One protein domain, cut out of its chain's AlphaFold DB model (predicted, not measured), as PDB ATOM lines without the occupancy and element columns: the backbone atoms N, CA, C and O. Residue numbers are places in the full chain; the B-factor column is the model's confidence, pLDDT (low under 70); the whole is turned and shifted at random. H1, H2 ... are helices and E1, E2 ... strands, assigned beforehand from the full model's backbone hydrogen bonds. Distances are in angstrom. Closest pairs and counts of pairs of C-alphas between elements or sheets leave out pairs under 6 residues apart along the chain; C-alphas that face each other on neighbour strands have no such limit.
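AT A GLANCE: This is residues 468 to 533 of the 585 residues of an uncharacterized protein of Frankia sp. BMG5.36 (UniProt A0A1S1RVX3). What does one see first? A small three-stranded sheet makes a wall along one side of helix H3, which crosses one of its faces in the middle of the domain, and H2 packs on H3 on the side away from the sheet. H1 stands up from the same face and packs on H3, and no named helix covers the sheet's other face. What makes up the printed part? It has 66 residues with three named strands and three named helices, in the order E1, E2, E3, H1, H2, H3; the sheet runs E1 - E2 - E3, all antiparallel, and the class is mixed, helices and strands. How large is it? It is compact, with a radius of gyration of the C-alphas of 10.8 A and spans of 30 by 23 by 18 A.

HOW THE PARTS SIT: How do the strands pair? E1, residues 468 to 471, E2, residues 474 to 479, and E3, residues 483 to 488, form a meander, each strand the antiparallel neighbour of the one before. E1 and E2 are a hairpin with N 469 and O 476 within hydrogen-bond range at 2.9 A, and E2 and E3 are a hairpin with N 475 and O 487 at 2.8 A. What is on the sheet? H1, residues 489 to 496, and H3, residues 521 to 531, are on the same face, in two layers, helices on one face of a sheet. H1 stands up from the sheet, its line rising 49 degrees, while H3, at a height over the sheet of 8.3 A, runs across the strands, at 66 degrees to E3 on the local plane. The closest C-alphas of E3 and H3 are those of Val 487 and Ala 526, 6.3 A apart. How do the helices meet? H1 and H3 touch at a steep tilt of 57 degrees, opposite ways, with the C-alphas of Ala 495 and Ala 525 closest at 4.8 A. H2, residues 500 to 508, touches H3 the same way at a tilt of 36 degrees, only just steep, with the C-alphas of Pro 500 and His 521 closest at 6.3 A. H2 is apart from E1, E2 and E3. Are the helix backbones paired? Every O i to N i+4 pair is within hydrogen-bond range in H2 and H3, and 3 of 4 are in H1.

IN THESE COORDINATES: Where do the strands run? E1, residues 468 to 471, begins at C-alpha 468 (37.417, 16.553, 31.639); E2, residues 474 to 479, is 15.9 A long and E3, residues 483 to 488, 16.6 A. Where do the helices run? H1, residues 489 to 496, is 10.2 A long and H2, residues 500 to 508, 12.1 A. H3, residues 521 to 531, is 15.2 A long and ends at C-alpha 531 (26.950, 29.273, 40.494).

THE WHOLE: How far does it reach? The two C-alphas farthest apart are those of Gly 472 and Pro 511, at 31.2 A. Is it continuous? The printed part has no cut, and the one long link is H2 to H3, residues 509 to 520. Where is confidence low? The mean pLDDT of the printed part is 86.4, and Pro 480 is the one printed residue under 70.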
ATOM      1  N   ILE A 468      36.760  15.362  31.087       86.75
ATOM      2  CA  ILE A 468      37.417  16.553  31.639       86.75
ATOM      3  C   ILE A 468      38.660  16.876  30.810       86.75
ATOM      4  O   ILE A 468      39.513  16.010  30.614       86.75
ATOM      5  N   HIS A 469      38.798  18.124  30.367       88.12
ATOM      6  CA  HIS A 469      40.016  18.618  29.728       88.12
ATOM      7  C   HIS A 469      40.357  20.054  30.156       88.12
ATOM      8  O   HIS A 469      39.519  20.792  30.671       88.12
ATOM      9  N   HIS A 470      41.619  20.444  29.976       85.88
ATOM     10  CA  HIS A 470      42.145  21.751  30.379       85.88
ATOM     11  C   HIS A 470      42.566  22.554  29.144       85.88
ATOM     12  O   HIS A 470      43.310  22.043  28.306       85.88
ATOM     13  N   ALA A 471      42.138  23.815  29.058       83.00
ATOM     14  CA  ALA A 471      42.506  24.747  27.996       83.00
ATOM     15  C   ALA A 471      42.911  26.099  28.610       83.00
ATOM     16  O   ALA A 471      42.075  26.943  28.936       83.00
ATOM     17  N   GLY A 472      44.219  26.288  28.812       86.81
ATOM     18  CA  GLY A 472      44.750  27.445  29.539       86.81
ATOM     19  C   GLY A 472      44.191  27.518  30.965       86.81
ATOM     20  O   GLY A 472      44.190  26.520  31.683       86.81
ATOM     21  N   ASP A 473      43.673  28.686  31.345       87.81
ATOM     22  CA  ASP A 473      43.073  28.933  32.664       87.81
ATOM     23  C   ASP A 473      41.617  28.431  32.794       87.81
ATOM     24  O   ASP A 473      40.949  28.735  33.786       87.81
ATOM     25  N   THR A 474      41.103  27.664  31.823       88.62
ATOM     26  CA  THR A 474      39.739  27.100  31.834       88.62
ATOM     27  C   THR A 474      39.769  25.573  31.904       88.62
ATOM     28  O   THR A 474      40.572  24.912  31.239       88.62
ATOM     29  N   VAL A 475      38.877  25.006  32.715       89.56
ATOM     30  CA  VAL A 475      38.584  23.571  32.774       89.56
ATOM     31  C   VAL A 475      37.236  23.332  32.119       89.56
ATOM     32  O   VAL A 475      36.247  23.974  32.467       89.56
ATOM     33  N   HIS A 476      37.219  22.401  31.178       87.69
ATOM     34  CA  HIS A 476      36.063  22.036  30.381       87.69
ATOM     35  C   HIS A 476      35.607  20.629  30.755       87.69
ATOM     36  O   HIS A 476      36.419  19.703  30.808       87.69
ATOM     37  N   ILE A 477      34.312  20.476  31.014       87.75
ATOM     38  CA  ILE A 477      33.683  19.215  31.409       87.75
ATOM     39  C   ILE A 477      32.455  19.009  30.529       87.75
ATOM     40  O   ILE A 477      31.580  19.871  30.500       87.75
ATOM     41  N   HIS A 478      32.375  17.881  29.826       80.44
ATOM     42  CA  HIS A 478      31.156  17.484  29.117       80.44
ATOM     43  C   HIS A 478      30.411  16.448  29.956       80.44
ATOM     44  O   HIS A 478      30.934  15.363  30.205       80.44
ATOM     45  N   ASP A 479      29.201  16.788  30.386       79.50
ATOM     46  CA  ASP A 479      28.332  15.974  31.234       79.50
ATOM     47  C   ASP A 479      26.965  15.750  30.544       79.50
ATOM     48  O   ASP A 479      26.427  16.681  29.941       79.50
ATOM     49  N   PRO A 480      26.370  14.542  30.602       67.94
ATOM     50  CA  PRO A 480      25.133  14.232  29.877       67.94
ATOM     51  C   PRO A 480      23.859  14.910  30.425       67.94
ATOM     52  O   PRO A 480      22.844  14.916  29.734       67.94
ATOM     53  N   ILE A 481      23.881  15.466  31.641       74.81
ATOM     54  CA  ILE A 481      22.732  16.101  32.319       74.81
ATOM     55  C   ILE A 481      22.842  17.636  32.286       74.81
ATOM     56  O   ILE A 481      21.821  18.339  32.260       74.81
ATOM     57  N   HIS A 482      24.069  18.159  32.276       76.50
ATOM     58  CA  HIS A 482      24.381  19.590  32.308       76.50
ATOM     59  C   HIS A 482      24.904  20.157  30.980       76.50
ATOM     60  O   HIS A 482      24.858  21.368  30.789       76.50
ATOM     61  N   GLY A 483      25.354  19.311  30.051       78.19
ATOM     62  CA  GLY A 483      25.992  19.737  28.808       78.19
ATOM     63  C   GLY A 483      27.471  20.078  29.008       78.19
ATOM     64  O   GLY A 483      28.180  19.419  29.770       78.19
ATOM     65  N   HIS A 484      27.959  21.091  28.293       83.81
ATOM     66  CA  HIS A 484      29.333  21.577  28.421       83.81
ATOM     67  C   HIS A 484      29.431  22.649  29.512       83.81
ATOM     68  O   HIS A 484      28.807  23.702  29.414       83.81
ATOM     69  N   LEU A 485      30.236  22.378  30.539       87.44
ATOM     70  CA  LEU A 485      30.611  23.320  31.594       87.44
ATOM     71  C   LEU A 485      32.047  23.807  31.344       87.44
ATOM     72  O   LEU A 485      32.950  22.988  31.157       87.44
ATOM     73  N   ALA A 486      32.281  25.119  31.379       89.06
ATOM     74  CA  ALA A 486      33.592  25.742  31.202       89.06
ATOM     75  C   ALA A 486      33.885  26.720  32.348       89.06
ATOM     76  O   ALA A 486      33.411  27.857  32.391       89.06
ATOM     77  N   VAL A 487      34.701  26.267  33.295       90.81
ATOM     78  CA  VAL A 487      34.911  26.928  34.584       90.81
ATOM     79  C   VAL A 487      36.361  27.384  34.709       90.81
ATOM     80  O   VAL A 487      37.283  26.664  34.329       90.81
ATOM     81  N   ARG A 488      36.598  28.566  35.291       90.31
ATOM     82  CA  ARG A 488      37.961  29.018  35.608       90.31
ATOM     83  C   ARG A 488      38.674  28.009  36.507       90.31
ATOM     84  O   ARG A 488      38.158  27.644  37.566       90.31
ATOM     85  N   ALA A 489      39.894  27.632  36.139       91.00
ATOM     86  CA  ALA A 489      40.693  26.648  36.858       91.00
ATOM     87  C   ALA A 489      40.933  27.032  38.328       91.00
ATOM     88  O   ALA A 489      40.920  26.161  39.195       91.00
ATOM     89  N   ASP A 490      41.081  28.323  38.643       90.94
ATOM     90  CA  ASP A 490      41.305  28.781  40.018       90.94
ATOM     91  C   ASP A 490      40.071  28.654  40.926       90.94
ATOM     92  O   ASP A 490      40.233  28.469  42.131       90.94
ATOM     93  N   LEU A 491      38.857  28.722  40.369       91.75
ATOM     94  CA  LEU A 491      37.606  28.468  41.091       91.75
ATOM     95  C   LEU A 491      37.329  26.962  41.174       91.75
ATOM     96  O   LEU A 491      37.060  26.442  42.256       91.75
ATOM     97  N   TYR A 492      37.498  26.242  40.062       92.88
ATOM     98  CA  TYR A 492      37.328  24.790  39.999       92.88
ATOM     99  C   TYR A 492      38.249  24.042  40.980       92.88
ATOM    100  O   TYR A 492      37.801  23.156  41.705       92.88
ATOM    101  N   ILE A 493      39.520  24.447  41.094       92.12
ATOM    102  CA  ILE A 493      40.472  23.855  42.051       92.12
ATOM    103  C   ILE A 493      40.100  24.181  43.511       92.12
ATOM    104  O   ILE A 493      40.372  23.365  44.392       92.12
ATOM    105  N   ARG A 494      39.459  25.325  43.803       92.44
ATOM    106  CA  ARG A 494      38.928  25.620  45.153       92.44
ATOM    107  C   ARG A 494      37.721  24.749  45.489       92.44
ATOM    108  O   ARG A 494      37.633  24.274  46.619       92.44
ATOM    109  N   ALA A 495      36.835  24.519  44.519       93.62
ATOM    110  CA  ALA A 495      35.669  23.658  44.679       93.62
ATOM    111  C   ALA A 495      36.057  22.182  44.851       93.62
ATOM    112  O   ALA A 495      35.625  21.554  45.811       93.62
ATOM    113  N   LEU A 496      36.954  21.647  44.012       93.69
ATOM    114  CA  LEU A 496      37.433  20.259  44.120       93.69
ATOM    115  C   LEU A 496      38.035  19.914  45.492       93.69
ATOM    116  O   LEU A 496      37.984  18.754  45.899       93.69
ATOM    117  N   ARG A 497      38.613  20.902  46.191       93.31
ATOM    118  CA  ARG A 497      39.188  20.753  47.540       93.31
ATOM    119  C   ARG A 497      38.142  20.682  48.657       93.31
ATOM    120  O   ARG A 497      38.507  20.313  49.770       93.31
ATOM    121  N   GLN A 498      36.887  21.043  48.396       92.88
ATOM    122  CA  GLN A 498      35.815  20.906  49.382       92.88
ATOM    123  C   GLN A 498      35.349  19.443  49.466       92.88
ATOM    124  O   GLN A 498      35.389  18.732  48.458       92.88
ATOM    125  N   PRO A 499      34.870  18.967  50.629       91.12
ATOM    126  CA  PRO A 499      34.184  17.682  50.721       91.12
ATOM    127  C   PRO A 499      32.928  17.642  49.827       91.12
ATOM    128  O   PRO A 499      32.250  18.666  49.716       91.12
ATOM    129  N   PRO A 500      32.538  16.476  49.269       88.12
ATOM    130  CA  PRO A 500      31.322  16.352  48.457       88.12
ATOM    131  C   PRO A 500      30.060  16.868  49.163       88.12
ATOM    132  O   PRO A 500      29.243  17.539  48.544       88.12
ATOM    133  N   ALA A 501      29.942  16.626  50.476       87.25
ATOM    134  CA  ALA A 501      28.840  17.135  51.294       87.25
ATOM    135  C   ALA A 501      28.783  18.673  51.320       87.25
ATOM    136  O   ALA A 501      27.723  19.236  51.097       87.25
ATOM    137  N   ALA A 502      29.920  19.357  51.481       89.38
ATOM    138  CA  ALA A 502      29.956  20.820  51.498       89.38
ATOM    139  C   ALA A 502      29.601  21.433  50.129       89.38
ATOM    140  O   ALA A 502      28.986  22.494  50.067       89.38
ATOM    141  N   LEU A 503      29.948  20.764  49.022       90.31
ATOM    142  CA  LEU A 503      29.494  21.173  47.686       90.31
ATOM    143  C   LEU A 503      27.994  20.922  47.487       90.31
ATOM    144  O   LEU A 503      27.316  21.751  46.883       90.31
ATOM    145  N   ALA A 504      27.474  19.807  48.004       86.88
ATOM    146  CA  ALA A 504      26.044  19.524  47.998       86.88
ATOM    147  C   ALA A 504      25.269  20.563  48.825       86.88
ATOM    148  O   ALA A 504      24.265  21.073  48.341       86.88
ATOM    149  N   ASP A 505      25.767  20.960  50.000       87.38
ATOM    150  CA  ASP A 505      25.166  22.009  50.835       87.38
ATOM    151  C   ASP A 505      25.137  23.373  50.109       87.38
ATOM    152  O   ASP A 505      24.109  24.053  50.108       87.38
ATOM    153  N   LEU A 506      26.221  23.764  49.422       87.88
ATOM    154  CA  LEU A 506      26.279  24.997  48.613       87.88
ATOM    155  C   LEU A 506      25.277  25.002  47.441       87.88
ATOM    156  O   LEU A 506      24.713  26.048  47.100       87.88
ATOM    157  N   LEU A 507      25.037  23.839  46.827       88.44
ATOM    158  CA  LEU A 507      24.080  23.678  45.729       88.44
ATOM    159  C   LEU A 507      22.636  23.451  46.212       88.44
ATOM    160  O   LEU A 507      21.707  23.843  45.512       88.44
ATOM    161  N   ALA A 508      22.419  22.924  47.420       85.38
ATOM    162  CA  ALA A 508      21.090  22.715  48.007       85.38
ATOM    163  C   ALA A 508      20.318  24.030  48.222       85.38
ATOM    164  O   ALA A 508      19.090  24.055  48.144       85.38
ATOM    165  N   HIS A 509      21.033  25.145  48.407       83.25
ATOM    166  CA  HIS A 509      20.464  26.497  48.426       83.25
ATOM    167  C   HIS A 509      19.917  26.948  47.054       83.25
ATOM    168  O   HIS A 509      19.216  27.952  46.964       83.25
ATOM    169  N   ARG A 510      20.225  26.218  45.973       84.69
ATOM    170  CA  ARG A 510      19.927  26.562  44.575       84.69
ATOM    171  C   ARG A 510      19.208  25.404  43.861       84.69
ATOM    172  O   ARG A 510      19.710  24.912  42.851       84.69
ATOM    173  N   PRO A 511      18.003  24.990  44.312       78.25
ATOM    174  CA  PRO A 511      17.293  23.790  43.828       78.25
ATOM    175  C   PRO A 511      16.818  23.850  42.360       78.25
ATOM    176  O   PRO A 511      16.169  22.929  41.867       78.25
ATOM    177  N   TRP A 512      17.129  24.934  41.647       82.50
ATOM    178  CA  TRP A 512      16.967  25.064  40.198       82.50
ATOM    179  C   TRP A 512      18.162  24.517  39.399       82.50
ATOM    180  O   TRP A 512      18.080  24.390  38.178       82.50
ATOM    181  N   ILE A 513      19.273  24.204  40.071       83.38
ATOM    182  CA  ILE A 513      20.390  23.432  39.529       83.38
ATOM    183  C   ILE A 513      20.086  21.962  39.852       83.38
ATOM    184  O   ILE A 513      20.093  21.605  41.029       83.38
ATOM    185  N   PRO A 514      19.787  21.096  38.866       75.00
ATOM    186  CA  PRO A 514      19.531  19.690  39.155       75.00
ATOM    187  C   PRO A 514      20.808  19.026  39.679       75.00
ATOM    188  O   PRO A 514      21.862  19.144  39.064       75.00
ATOM    189  N   THR A 515      20.713  18.309  40.794       76.19
ATOM    190  CA  THR A 515      21.823  17.527  41.363       76.19
ATOM    191  C   THR A 515      21.345  16.131  41.729       76.19
ATOM    192  O   THR A 515      20.209  15.980  42.180       76.19
ATOM    193  N   HIS A 516      22.200  15.120  41.578       73.31
ATOM    194  CA  HIS A 516      21.857  13.720  41.857       73.31
ATOM    195  C   HIS A 516      22.861  13.061  42.826       73.31
ATOM    196  O   HIS A 516      24.020  13.473  42.857       73.31
ATOM    197  N   PRO A 517      22.462  12.051  43.630       70.31
ATOM    198  CA  PRO A 517      23.345  11.453  44.641       70.31
ATOM    199  C   PRO A 517      24.627  10.831  44.070       70.31
ATOM    200  O   PRO A 517      25.683  10.928  44.689       70.31
ATOM    201  N   ASP A 518      24.538  10.238  42.877       73.69
ATOM    202  CA  ASP A 518      25.651   9.571  42.189       73.69
ATOM    203  C   ASP A 518      26.495  10.528  41.317       73.69
ATOM    204  O   ASP A 518      27.330  10.088  40.523       73.69
ATOM    205  N   GLN A 519      26.279  11.844  41.434       83.19
ATOM    206  CA  GLN A 519      26.924  12.844  40.585       83.19
ATOM    207  C   GLN A 519      28.446  12.881  40.801       83.19
ATOM    208  O   GLN A 519      28.904  13.004  41.941       83.19
ATOM    209  N   PRO A 520      29.270  12.831  39.732       89.19
ATOM    210  CA  PRO A 520      30.717  12.871  39.888       89.19
ATOM    211  C   PRO A 520      31.164  14.172  40.563       89.19
ATOM    212  O   PRO A 520      30.826  15.259  40.099       89.19
ATOM    213  N   HIS A 521      32.000  14.066  41.605       89.50
ATOM    214  CA  HIS A 521      32.502  15.204  42.402       89.50
ATOM    215  C   HIS A 521      33.067  16.356  41.552       89.50
ATOM    216  O   HIS A 521      32.918  17.520  41.907       89.50
ATOM    217  N   ALA A 522      33.663  16.040  40.399       91.00
ATOM    218  CA  ALA A 522      34.116  17.021  39.414       91.00
ATOM    219  C   ALA A 522      32.978  17.892  38.844       91.00
ATOM    220  O   ALA A 522      33.123  19.108  38.757       91.00
ATOM    221  N   VAL A 523      31.835  17.300  38.493       90.88
ATOM    222  CA  VAL A 523      30.668  18.031  37.971       90.88
ATOM    223  C   VAL A 523      30.059  18.889  39.082       90.88
ATOM    224  O   VAL A 523      29.826  20.077  38.879       90.88
ATOM    225  N   THR A 524      29.906  18.338  40.290       91.50
ATOM    226  CA  THR A 524      29.424  19.078  41.471       91.50
ATOM    227  C   THR A 524      30.333  20.270  41.803       91.50
ATOM    228  O   THR A 524      29.854  21.378  42.044       91.50
ATOM    229  N   ALA A 525      31.656  20.082  41.739       92.69
ATOM    230  CA  ALA A 525      32.644  21.141  41.936       92.69
ATOM    231  C   ALA A 525      32.592  22.215  40.839       92.69
ATOM    232  O   ALA A 525      32.743  23.401  41.136       92.69
ATOM    233  N   ALA A 526      32.350  21.832  39.585       92.12
ATOM    234  CA  ALA A 526      32.185  22.771  38.480       92.12
ATOM    235  C   ALA A 526      30.920  23.624  38.635       92.12
ATOM    236  O   ALA A 526      30.997  24.846  38.531       92.12
ATOM    237  N   LEU A 527      29.783  23.009  38.975       91.75
ATOM    238  CA  LEU A 527      28.527  23.721  39.227       91.75
ATOM    239  C   LEU A 527      28.652  24.696  40.404       91.75
ATOM    240  O   LEU A 527      28.230  25.845  40.281       91.75
ATOM    241  N   ALA A 528      29.295  24.295  41.504       91.62
ATOM    242  CA  ALA A 528      29.581  25.197  42.622       91.62
ATOM    243  C   ALA A 528      30.509  26.356  42.199       91.62
ATOM    244  O   ALA A 528      30.217  27.524  42.438       91.62
ATOM    245  N   ALA A 529      31.590  26.075  41.472       91.00
ATOM    246  CA  ALA A 529      32.495  27.108  40.962       91.00
ATOM    247  C   ALA A 529      31.880  28.038  39.895       91.00
ATOM    248  O   ALA A 529      32.402  29.132  39.683       91.00
ATOM    249  N   GLN A 530      30.776  27.638  39.261       88.69
ATOM    250  CA  GLN A 530      30.020  28.438  38.293       88.69
ATOM    251  C   GLN A 530      28.897  29.260  38.951       88.69
ATOM    252  O   GLN A 530      28.703  30.422  38.600       88.69
ATOM    253  N   HIS A 531      28.164  28.682  39.909       86.19
ATOM    254  CA  HIS A 531      26.950  29.273  40.494       86.19
ATOM    255  C   HIS A 531      27.106  29.796  41.933       86.19
ATOM    256  O   HIS A 531      26.274  30.588  42.372       86.19
ATOM    257  N   THR A 532      28.155  29.389  42.654       86.81
ATOM    258  CA  THR A 532      28.465  29.789  44.044       86.81
ATOM    259  C   THR A 532      29.906  30.349  44.205       86.81
ATOM    260  O   THR A 532      30.542  30.122  45.240       86.81
ATOM    261  N   PRO A 533      30.502  31.063  43.217       85.94
ATOM    262  CA  PRO A 533      31.946  31.349  43.197       85.94
ATOM    263  C   PRO A 533      32.445  32.244  44.343       85.94
ATOM    264  O   PRO A 533      33.642  32.247  44.626       85.94
TER     265      PRO A 533